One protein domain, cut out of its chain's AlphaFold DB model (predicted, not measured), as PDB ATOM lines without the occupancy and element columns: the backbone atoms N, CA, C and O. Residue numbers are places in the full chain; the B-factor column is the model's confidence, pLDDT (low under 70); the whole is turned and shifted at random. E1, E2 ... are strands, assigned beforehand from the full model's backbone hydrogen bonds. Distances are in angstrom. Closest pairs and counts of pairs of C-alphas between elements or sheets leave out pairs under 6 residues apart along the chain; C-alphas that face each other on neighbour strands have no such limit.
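This is residues 30 to 96 of the 275 residues of an uncharacterized protein of Aliikangiella coralliicola (UniProt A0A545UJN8). A small sandwich of two strand layers: the sheet of E4, E1, E7 and E6 covers the sheet of E3, E2 and E5, with the strands of both running nearly along the long axis. Residues 62 to 70, the link from E4 to E5, loop out past one end of the strands and add to the length. The printed part has 67 residues, with no named helix and seven named strands, E1 to E7 in chain order; the class is all strand. The first sheet, order E4, E1, E7, E6, is mixed and twisted, and the second, order E3, E2, E5, is antiparallel. The whole is compact, with a radius of gyration of the C-alphas of 11.7 A, and a rod in outline, spanning 39 by 19 by 19 A.

E1, residues 30 to 33, begins at C-alpha 30, (90.882, -12.266, 128.352), and is 9.6 A long. E2, residues 39 to 43, is 13.1 A long, and E3, residues 48 to 52, 12.7 A. E4, residues 56 to 61, is the longest strand by residues, 15.8 A from C-alpha 56 at (87.934, -5.565, 131.863). E5, residues 71 to 75, is 12.5 A long, and E6, residues 80 to 83, 10.4 A. E7, residues 88 to 92, is 12.7 A long and ends at C-alpha 92, (92.220, 1.261, 119.729).

In the larger sheet, E1 is antiparallel to the edge strand E4, with N 30 and O 58 2.8 A apart, within hydrogen-bond range. On its other side E1 is parallel to E7, 22 degrees between directions, with N 89 and O 31 at 2.9 A. E7 and the edge strand E6 form a hairpin, 171 degrees, with N 92 and O 80 at 2.8 A. In the other sheet, E2 and E3 form a hairpin, 156 degrees, with N 41 and O 50 at 2.9 A. E2 and E5 are antiparallel, 146 degrees, with N 42 and O 72 at 2.8 A. The facing parts of the two sheets are 9.9 A centre to centre, their best planes 36 degrees apart. Between the sheets, the closest C-alphas of E5 and E6 are those of Ile 73 and Leu 83, 7.4 A apart. E2 and E7 are apart.

The C-alphas of Gly 65 and Gly 94 are the two farthest apart, 39.3 A. The printed part has no cut. The link from E4 to E5, nine residues, is short, the other five are tight, and there is no long link. The mean pLDDT of the printed part is 84.0; residues 44, 45, 47 and 94 are under 70.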
ATOM      1  N   VAL A  30      90.518 -13.258 129.361       94.00
ATOM      2  CA  VAL A  30      90.882 -12.266 128.352       94.00
ATOM      3  C   VAL A  30      90.851 -10.895 129.012       94.00
ATOM      4  O   VAL A  30      89.842 -10.497 129.594       94.00
ATOM      5  N   LYS A  31      91.966 -10.171 128.964       95.00
ATOM      6  CA  LYS A  31      92.056  -8.801 129.477       95.00
ATOM      7  C   LYS A  31      91.719  -7.843 128.346       95.00
ATOM      8  O   LYS A  31      92.574  -7.570 127.511       95.00
ATOM      9  N   ALA A  32      90.482  -7.369 128.317       95.31
ATOM     10  CA  ALA A  32      89.990  -6.443 127.312       95.31
ATOM     11  C   ALA A  32      90.254  -4.987 127.728       95.31
ATOM     12  O   ALA A  32      89.961  -4.595 128.859       95.31
ATOM     13  N   THR A  33      90.806  -4.188 126.819       93.50
ATOM     14  CA  THR A  33      91.042  -2.748 127.009       93.50
ATOM     15  C   THR A  33      90.766  -1.990 125.716       93.50
ATOM     16  O   THR A  33      91.100  -2.488 124.645       93.50
ATOM     17  N   GLY A  34      90.188  -0.791 125.809       89.56
ATOM     18  CA  GLY A  34      89.873   0.044 124.648       89.56
ATOM     19  C   GLY A  34      88.675  -0.426 123.814       89.56
ATOM     20  O   GLY A  34      88.567  -0.057 122.647       89.56
ATOM     21  N   ILE A  35      87.777  -1.234 124.382       91.75
ATOM     22  CA  ILE A  35      86.547  -1.708 123.741       91.75
ATOM     23  C   ILE A  35      85.531  -0.565 123.687       91.75
ATOM     24  O   ILE A  35      84.889  -0.225 124.682       91.75
ATOM     25  N   THR A  36      85.374   0.016 122.503       87.94
ATOM     26  CA  THR A  36      84.377   1.061 122.211       87.94
ATOM     27  C   THR A  36      83.196   0.529 121.400       87.94
ATOM     28  O   THR A  36      82.106   1.097 121.441       87.94
ATOM     29  N   LYS A  37      83.401  -0.589 120.696       86.19
ATOM     30  CA  LYS A  37      82.405  -1.317 119.902       86.19
ATOM     31  C   LYS A  37      82.512  -2.825 120.177       86.19
ATOM     32  O   LYS A  37      83.554  -3.260 120.669       86.19
ATOM     33  N   PRO A  38      81.472  -3.633 119.896       87.81
ATOM     34  CA  PRO A  38      81.536  -5.073 120.136       87.81
ATOM     35  C   PRO A  38      82.673  -5.736 119.348       87.81
ATOM     36  O   PRO A  38      82.899  -5.398 118.188       87.81
ATOM     37  N   VAL A  39      83.376  -6.684 119.963       85.75
ATOM     38  CA  VAL A  39      84.382  -7.534 119.307       85.75
ATOM     39  C   VAL A  39      83.914  -8.968 119.386       85.75
ATOM     40  O   VAL A  39      83.583  -9.439 120.471       85.75
ATOM     41  N   LEU A  40      83.922  -9.676 118.264       87.69
ATOM     42  CA  LEU A  40      83.594 -11.092 118.247       87.69
ATOM     43  C   LEU A  40      84.885 -11.910 118.291       87.69
ATOM     44  O   LEU A  40      85.687 -11.845 117.360       87.69
ATOM     45  N   LEU A  41      85.087 -12.656 119.376       88.25
ATOM     46  CA  LEU A  41      86.155 -13.649 119.497       88.25
ATOM     47  C   LEU A  41      85.603 -15.047 119.214       88.25
ATOM     48  O   LEU A  41      84.491 -15.348 119.638       88.25
ATOM     49  N   SER A  42      86.386 -15.911 118.577       85.25
ATOM     50  CA  SER A  42      86.143 -17.357 118.488       85.25
ATOM     51  C   SER A  42      87.218 -18.107 119.266       85.25
ATOM     52  O   SER A  42      88.384 -17.735 119.190       85.25
ATOM     53  N   GLU A  43      86.835 -19.129 120.035       85.75
ATOM     54  CA  GLU A  43      87.756 -20.087 120.646       85.75
ATOM     55  C   GLU A  43      87.699 -21.423 119.901       85.75
ATOM     56  O   GLU A  43      86.762 -22.207 120.074       85.75
ATOM     57  N   SER A  44      88.713 -21.685 119.081       69.44
ATOM     58  CA  SER A  44      88.698 -22.738 118.070       69.44
ATOM     59  C   SER A  44      88.839 -24.158 118.627       69.44
ATOM     60  O   SER A  44      88.654 -25.115 117.889       69.44
ATOM     61  N   ILE A  45      89.171 -24.352 119.911       69.12
ATOM     62  CA  ILE A  45      89.255 -25.701 120.507       69.12
ATOM     63  C   ILE A  45      87.941 -26.099 121.200       69.12
ATOM     64  O   ILE A  45      87.560 -27.268 121.150       69.12
ATOM     65  N   SER A  46      87.245 -25.154 121.840       71.50
ATOM     66  CA  SER A  46      85.956 -25.380 122.518       71.50
ATOM     67  C   SER A  46      84.746 -25.151 121.643       71.50
ATOM     68  O   SER A  46      83.650 -25.504 122.078       71.50
ATOM     69  N   ASN A  47      84.926 -24.538 120.475       65.50
ATOM     70  CA  ASN A  47      83.827 -24.090 119.641       65.50
ATOM     71  C   ASN A  47      82.908 -23.092 120.351       65.50
ATOM     72  O   ASN A  47      81.709 -23.315 120.515       65.50
ATOM     73  N   THR A  48      83.472 -22.003 120.864       71.88
ATOM     74  CA  THR A  48      82.655 -20.975 121.514       71.88
ATOM     75  C   THR A  48      83.033 -19.592 121.025       71.88
ATOM     76  O   THR A  48      84.205 -19.220 121.038       71.88
ATOM     77  N   THR A  49      82.037 -18.806 120.615       76.88
ATOM     78  CA  THR A  49      82.236 -17.386 120.321       76.88
ATOM     79  C   THR A  49      81.836 -16.522 121.501       76.88
ATOM     80  O   THR A  49      80.866 -16.800 122.208       76.88
ATOM     81  N   HIS A  50      82.581 -15.441 121.699       87.62
ATOM     82  CA  HIS A  50      82.412 -14.520 122.813       87.62
ATOM     83  C   HIS A  50      82.336 -13.108 122.266       87.62
ATOM     84  O   HIS A  50      83.306 -12.598 121.704       87.62
ATOM     85  N   GLU A  51      81.184 -12.471 122.443       90.50
ATOM     86  CA  GLU A  51      81.039 -11.054 122.146       90.50
ATOM     87  C   GLU A  51      81.563 -10.227 123.327       90.50
ATOM     88  O   GLU A  51      81.053 -10.285 124.450       90.50
ATOM     89  N   ILE A  52      82.611  -9.451 123.073       91.31
ATOM     90  CA  ILE A  52      83.253  -8.580 124.047       91.31
ATOM     91  C   ILE A  52      82.755  -7.158 123.817       91.31
ATOM     92  O   ILE A  52      83.119  -6.507 122.842       91.31
ATOM     93  N   THR A  53      81.918  -6.668 124.727       92.50
ATOM     94  CA  THR A  53      81.239  -5.366 124.595       92.50
ATOM     95  C   THR A  53      81.803  -4.276 125.505       92.50
ATOM     96  O   THR A  53      81.335  -3.141 125.466       92.50
ATOM     97  N   ARG A  54      82.786  -4.602 126.357       93.62
ATOM     98  CA  ARG A  54      83.376  -3.665 127.323       93.62
ATOM     99  C   ARG A  54      84.774  -4.078 127.772       93.62
ATOM    100  O   ARG A  54      85.129  -5.254 127.715       93.62
ATOM    101  N   ASP A  55      85.495  -3.109 128.322       95.00
ATOM    102  CA  ASP A  55      86.772  -3.315 129.004       95.00
ATOM    103  C   ASP A  55      86.646  -4.190 130.258       95.00
ATOM    104  O   ASP A  55      85.604  -4.251 130.921       95.00
ATOM    105  N   GLY A  56      87.763  -4.816 130.627       93.56
ATOM    106  CA  GLY A  56      87.934  -5.565 131.863       93.56
ATOM    107  C   GLY A  56      88.395  -7.002 131.647       93.56
ATOM    108  O   GLY A  56      88.795  -7.416 130.564       93.56
ATOM    109  N   ASN A  57      88.353  -7.777 132.725       93.25
ATOM    110  CA  ASN A  57      88.684  -9.197 132.691       93.25
ATOM    111  C   ASN A  57      87.444  -9.991 132.274       93.25
ATOM    112  O   ASN A  57      86.485 -10.088 133.042       93.25
ATOM    113  N   ILE A  58      87.475 -10.570 131.078       92.44
ATOM    114  CA  ILE A  58      86.417 -11.425 130.551       92.44
ATOM    115  C   ILE A  58      86.808 -12.880 130.775       92.44
ATOM    116  O   ILE A  58      87.855 -13.335 130.320       92.44
ATOM    117  N   VAL A  59      85.973 -13.605 131.513       91.56
ATOM    118  CA  VAL A  59      86.212 -15.011 131.834       91.56
ATOM    119  C   VAL A  59      85.508 -15.875 130.799       91.56
ATOM    120  O   VAL A  59      84.282 -15.963 130.795       91.56
ATOM    121  N   ILE A  60      86.294 -16.537 129.959       90.25
ATOM    122  CA  ILE A  60      85.820 -17.533 129.001       90.25
ATOM    123  C   ILE A  60      85.941 -18.900 129.669       90.25
ATOM    124  O   ILE A  60      87.029 -19.318 130.073       90.25
ATOM    125  N   LYS A  61      84.812 -19.590 129.832       89.38
ATOM    126  CA  LYS A  61      84.796 -20.952 130.373       89.38
ATOM    127  C   LYS A  61      85.159 -21.932 129.268       89.38
ATOM    128  O   LYS A  61      84.558 -21.889 128.202       89.38
ATOM    129  N   LEU A  62      86.110 -22.813 129.554       84.31
ATOM    130  CA  LEU A  62      86.450 -23.916 128.668       84.31
ATOM    131  C   LEU A  62      85.564 -25.130 129.010       84.31
ATOM    132  O   LEU A  62      85.282 -25.352 130.190       84.31
ATOM    133  N   PRO A  63      85.148 -25.927 128.014       81.81
ATOM    134  CA  PRO A  63      84.519 -27.226 128.199       81.81
ATOM    135  C   PRO A  63      85.306 -28.169 129.112       81.81
ATOM    136  O   PRO A  63      86.543 -28.140 129.180       81.81
ATOM    137  N   ASP A  64      84.574 -29.070 129.767       81.69
ATOM    138  CA  ASP A  64      85.147 -30.098 130.631       81.69
ATOM    139  C   ASP A  64      86.188 -30.939 129.876       81.69
ATOM    140  O   ASP A  64      85.941 -31.497 128.807       81.69
ATOM    141  N   GLY A  65      87.384 -31.053 130.459       79.00
ATOM    142  CA  GLY A  65      88.482 -31.842 129.895       79.00
ATOM    143  C   GLY A  65      89.365 -31.104 128.883       79.00
ATOM    144  O   GLY A  65      90.460 -31.595 128.589       79.00
ATOM    145  N   GLN A  66      88.984 -29.908 128.428       78.19
ATOM    146  CA  GLN A  66      89.802 -29.103 127.526       78.19
ATOM    147  C   GLN A  66      91.041 -28.539 128.245       78.19
ATOM    148  O   GLN A  66      90.980 -27.997 129.351       78.19
ATOM    149  N   LYS A  67      92.220 -28.722 127.638       77.88
ATOM    150  CA  LYS A  67      93.517 -28.307 128.216       77.88
ATOM    151  C   LYS A  67      94.226 -27.212 127.430       77.88
ATOM    152  O   LYS A  67      95.183 -26.645 127.947       77.88
ATOM    153  N   MET A  68      93.780 -26.960 126.208       76.50
ATOM    154  CA  MET A  68      94.344 -25.983 125.287       76.50
ATOM    155  C   MET A  68      93.233 -25.030 124.864       76.50
ATOM    156  O   MET A  68      92.061 -25.380 124.969       76.50
ATOM    157  N   TYR A  69      93.603 -23.848 124.397       82.56
ATOM    158  CA  TYR A  69      92.686 -22.918 123.754       82.56
ATOM    159  C   TYR A  69      93.388 -22.277 122.557       82.56
ATOM    160  O   TYR A  69      94.620 -22.191 122.543       82.56
ATOM    161  N   HIS A  70      92.612 -21.822 121.588       82.31
ATOM    162  CA  HIS A  70      93.065 -21.015 120.461       82.31
ATOM    163  C   HIS A  70      92.023 -19.930 120.232       82.31
ATOM    164  O   HIS A  70      90.875 -20.263 119.991       82.31
ATOM    165  N   LEU A  71      92.380 -18.658 120.408       84.38
ATOM    166  CA  LEU A  71      91.434 -17.551 120.278       84.38
ATOM    167  C   LEU A  71      91.749 -16.723 119.032       84.38
ATOM    168  O   LEU A  71      92.895 -16.319 118.845       84.38
ATOM    169  N   GLU A  72      90.720 -16.404 118.255       81.00
ATOM    170  CA  GLU A  72      90.804 -15.595 117.038       81.00
ATOM    171  C   GLU A  72      89.776 -14.462 117.061       81.00
ATOM    172  O   GLU A  72      88.690 -14.590 117.630       81.00
ATOM    173  N   ILE A  73      90.120 -13.324 116.457       83.31
ATOM    174  CA  ILE A  73      89.209 -12.187 116.309       83.31
ATOM    175  C   ILE A  73      88.463 -12.347 114.983       83.31
ATOM    176  O   ILE A  73      89.079 -12.288 113.924       83.31
ATOM    177  N   LEU A  74      87.140 -12.499 115.038       73.56
ATOM    178  CA  LEU A  74      86.289 -12.614 113.850       73.56
ATOM    179  C   LEU A  74      85.823 -11.252 113.330       73.56
ATOM    180  O   LEU A  74      85.712 -11.043 112.125       73.56
ATOM    181  N   LYS A  75      85.507 -10.324 114.239       76.50
ATOM    182  CA  LYS A  75      84.976  -9.005 113.880       76.50
ATOM    183  C   LYS A  75      85.364  -7.965 114.907       76.50
ATOM    184  O   LYS A  75      85.273  -8.216 116.110       76.50
ATOM    185  N   THR A  76      85.723  -6.780 114.427       78.06
ATOM    186  CA  THR A  76      86.100  -5.656 115.284       78.06
ATOM    187  C   THR A  76      85.168  -4.452 115.189       78.06
ATOM    188  O   THR A  76      85.262  -3.571 116.032       78.06
ATOM    189  N   ASN A  77      84.215  -4.420 114.250       77.69
ATOM    190  CA  ASN A  77      83.234  -3.336 114.090       77.69
ATOM    191  C   ASN A  77      83.869  -1.939 113.898       77.69
ATOM    192  O   ASN A  77      83.381  -0.939 114.414       77.69
ATOM    193  N   GLN A  78      84.932  -1.836 113.108       74.00
ATOM    194  CA  GLN A  78      85.705  -0.633 112.787       74.00
ATOM    195  C   GLN A  78      86.471  -0.022 113.975       74.00
ATOM    196  O   GLN A  78      86.675   1.193 114.029       74.00
ATOM    197  N   GLN A  79      86.874  -0.831 114.952       79.62
ATOM    198  CA  GLN A  79      87.987  -0.493 115.848       79.62
ATOM    199  C   GLN A  79      89.139  -1.447 115.552       79.62
ATOM    200  O   GLN A  79      88.926  -2.565 115.109       79.62
ATOM    201  N   SER A  80      90.370  -1.017 115.775       81.56
ATOM    202  CA  SER A  80      91.493  -1.939 115.704       81.56
ATOM    203  C   SER A  80      91.525  -2.760 116.963       81.56
ATOM    204  O   SER A  80      91.472  -2.171 118.035       81.56
ATOM    205  N   CYS A  81      91.636  -4.077 116.847       84.00
ATOM    206  CA  CYS A  81      91.839  -4.945 117.991       84.00
ATOM    207  C   CYS A  81      92.936  -5.954 117.695       84.00
ATOM    208  O   CYS A  81      92.946  -6.579 116.638       84.00
ATOM    209  N   GLY A  82      93.820  -6.136 118.668       83.94
ATOM    210  CA  GLY A  82      94.795  -7.210 118.681       83.94
ATOM    211  C   GLY A  82      94.599  -8.094 119.902       83.94
ATOM    212  O   GLY A  82      94.291  -7.598 120.987       83.94
ATOM    213  N   LEU A  83      94.786  -9.398 119.723       86.19
ATOM    214  CA  LEU A  83      94.814 -10.383 120.797       86.19
ATOM    215  C   LEU A  83      96.212 -10.991 120.864       86.19
ATOM    216  O   LEU A  83      96.647 -11.638 119.913       86.19
ATOM    217  N   ASP A  84      96.921 -10.764 121.967       83.19
ATOM    218  CA  ASP A  84      98.288 -11.257 122.140       83.19
ATOM    219  C   ASP A  84      98.371 -12.637 122.826       83.19
ATOM    220  O   ASP A  84      97.387 -13.207 123.303       83.19
ATOM    221  N   LEU A  85      99.597 -13.163 122.932       77.50
ATOM    222  CA  LEU A  85      99.890 -14.448 123.584       77.50
ATOM    223  C   LEU A  85      99.613 -14.466 125.100       77.50
ATOM    224  O   LEU A  85      99.672 -15.527 125.720       77.50
ATOM    225  N   GLN A  86      99.356 -13.315 125.723       84.12
ATOM    226  CA  GLN A  86      98.976 -13.190 127.132       84.12
ATOM    227  C   GLN A  86      97.463 -13.024 127.314       84.12
ATOM    228  O   GLN A  86      97.018 -12.743 128.431       84.12
ATOM    229  N   LEU A  87      96.682 -13.218 126.244       88.12
ATOM    230  CA  LEU A  87      95.240 -12.991 126.210       88.12
ATOM    231  C   LEU A  87      94.856 -11.539 126.515       88.12
ATOM    232  O   LEU A  87      93.789 -11.276 127.076       88.12
ATOM    233  N   ALA A  88      95.718 -10.583 126.173       89.94
ATOM    234  CA  ALA A  88      95.359  -9.177 126.193       89.94
ATOM    235  C   ALA A  88      94.658  -8.825 124.876       89.94
ATOM    236  O   ALA A  88      95.297  -8.769 123.825       89.94
ATOM    237  N   LEU A  89      93.346  -8.588 124.946       91.81
ATOM    238  CA  LEU A  89      92.577  -7.990 123.859       91.81
ATOM    239  C   LEU A  89      92.713  -6.472 123.986       91.81
ATOM    240  O   LEU A  89      92.085  -5.844 124.841       91.81
ATOM    241  N   THR A  90      93.565  -5.885 123.161       89.75
ATOM    242  CA  THR A  90      93.783  -4.438 123.152       89.75
ATOM    243  C   THR A  90      93.147  -3.866 121.911       89.75
ATOM    244  O   THR A  90      93.557  -4.208 120.803       89.75
ATOM    245  N   CYS A  91      92.169  -2.991 122.103       87.62
ATOM    246  CA  CYS A  91      91.546  -2.258 121.028       87.62
ATOM    247  C   CYS A  91      91.937  -0.780 121.064       87.62
ATOM    248  O   CYS A  91      92.240  -0.204 122.111       87.62
ATOM    249  N   SER A  92      91.972  -0.162 119.895       82.81
ATOM    250  CA  SER A  92      92.220   1.261 119.729       82.81
ATOM    251  C   SER A  92      91.396   1.792 118.569       82.81
ATOM    252  O   SER A  92      91.142   1.097 117.582       82.81
ATOM    253  N   GLU A  93      90.972   3.044 118.671       76.62
ATOM    254  CA  GLU A  93      90.355   3.704 117.532       76.62
ATOM    255  C   GLU A  93      91.431   4.031 116.486       76.62
ATOM    256  O   GLU A  93      92.370   4.784 116.742       76.62
ATOM    257  N   GLY A  94      91.276   3.468 115.286       66.44
ATOM    258  CA  GLY A  94      91.888   4.001 114.069       66.44
ATOM    259  C   GLY A  94      93.312   3.564 113.712       66.44
ATOM    260  O   GLY A  94      93.838   4.104 112.742       66.44
ATOM    261  N   VAL A  95      93.947   2.612 114.413       79.88
ATOM    262  CA  VAL A  95      95.267   2.083 113.996       79.88
ATOM    263  C   VAL A  95      95.342   0.567 114.151       79.88
ATOM    264  O   VAL A  95      95.416   0.075 115.275       79.88
ATOM    265  N   CYS A  96      95.351  -0.172 113.039       82.38
ATOM    266  CA  CYS A  96      95.559  -1.623 113.051       82.38
ATOM    267  C   CYS A  96      96.909  -2.007 113.648       82.38
ATOM    268  O   CYS A  96      97.903  -1.297 113.474       82.38
TER     269      CYS A  96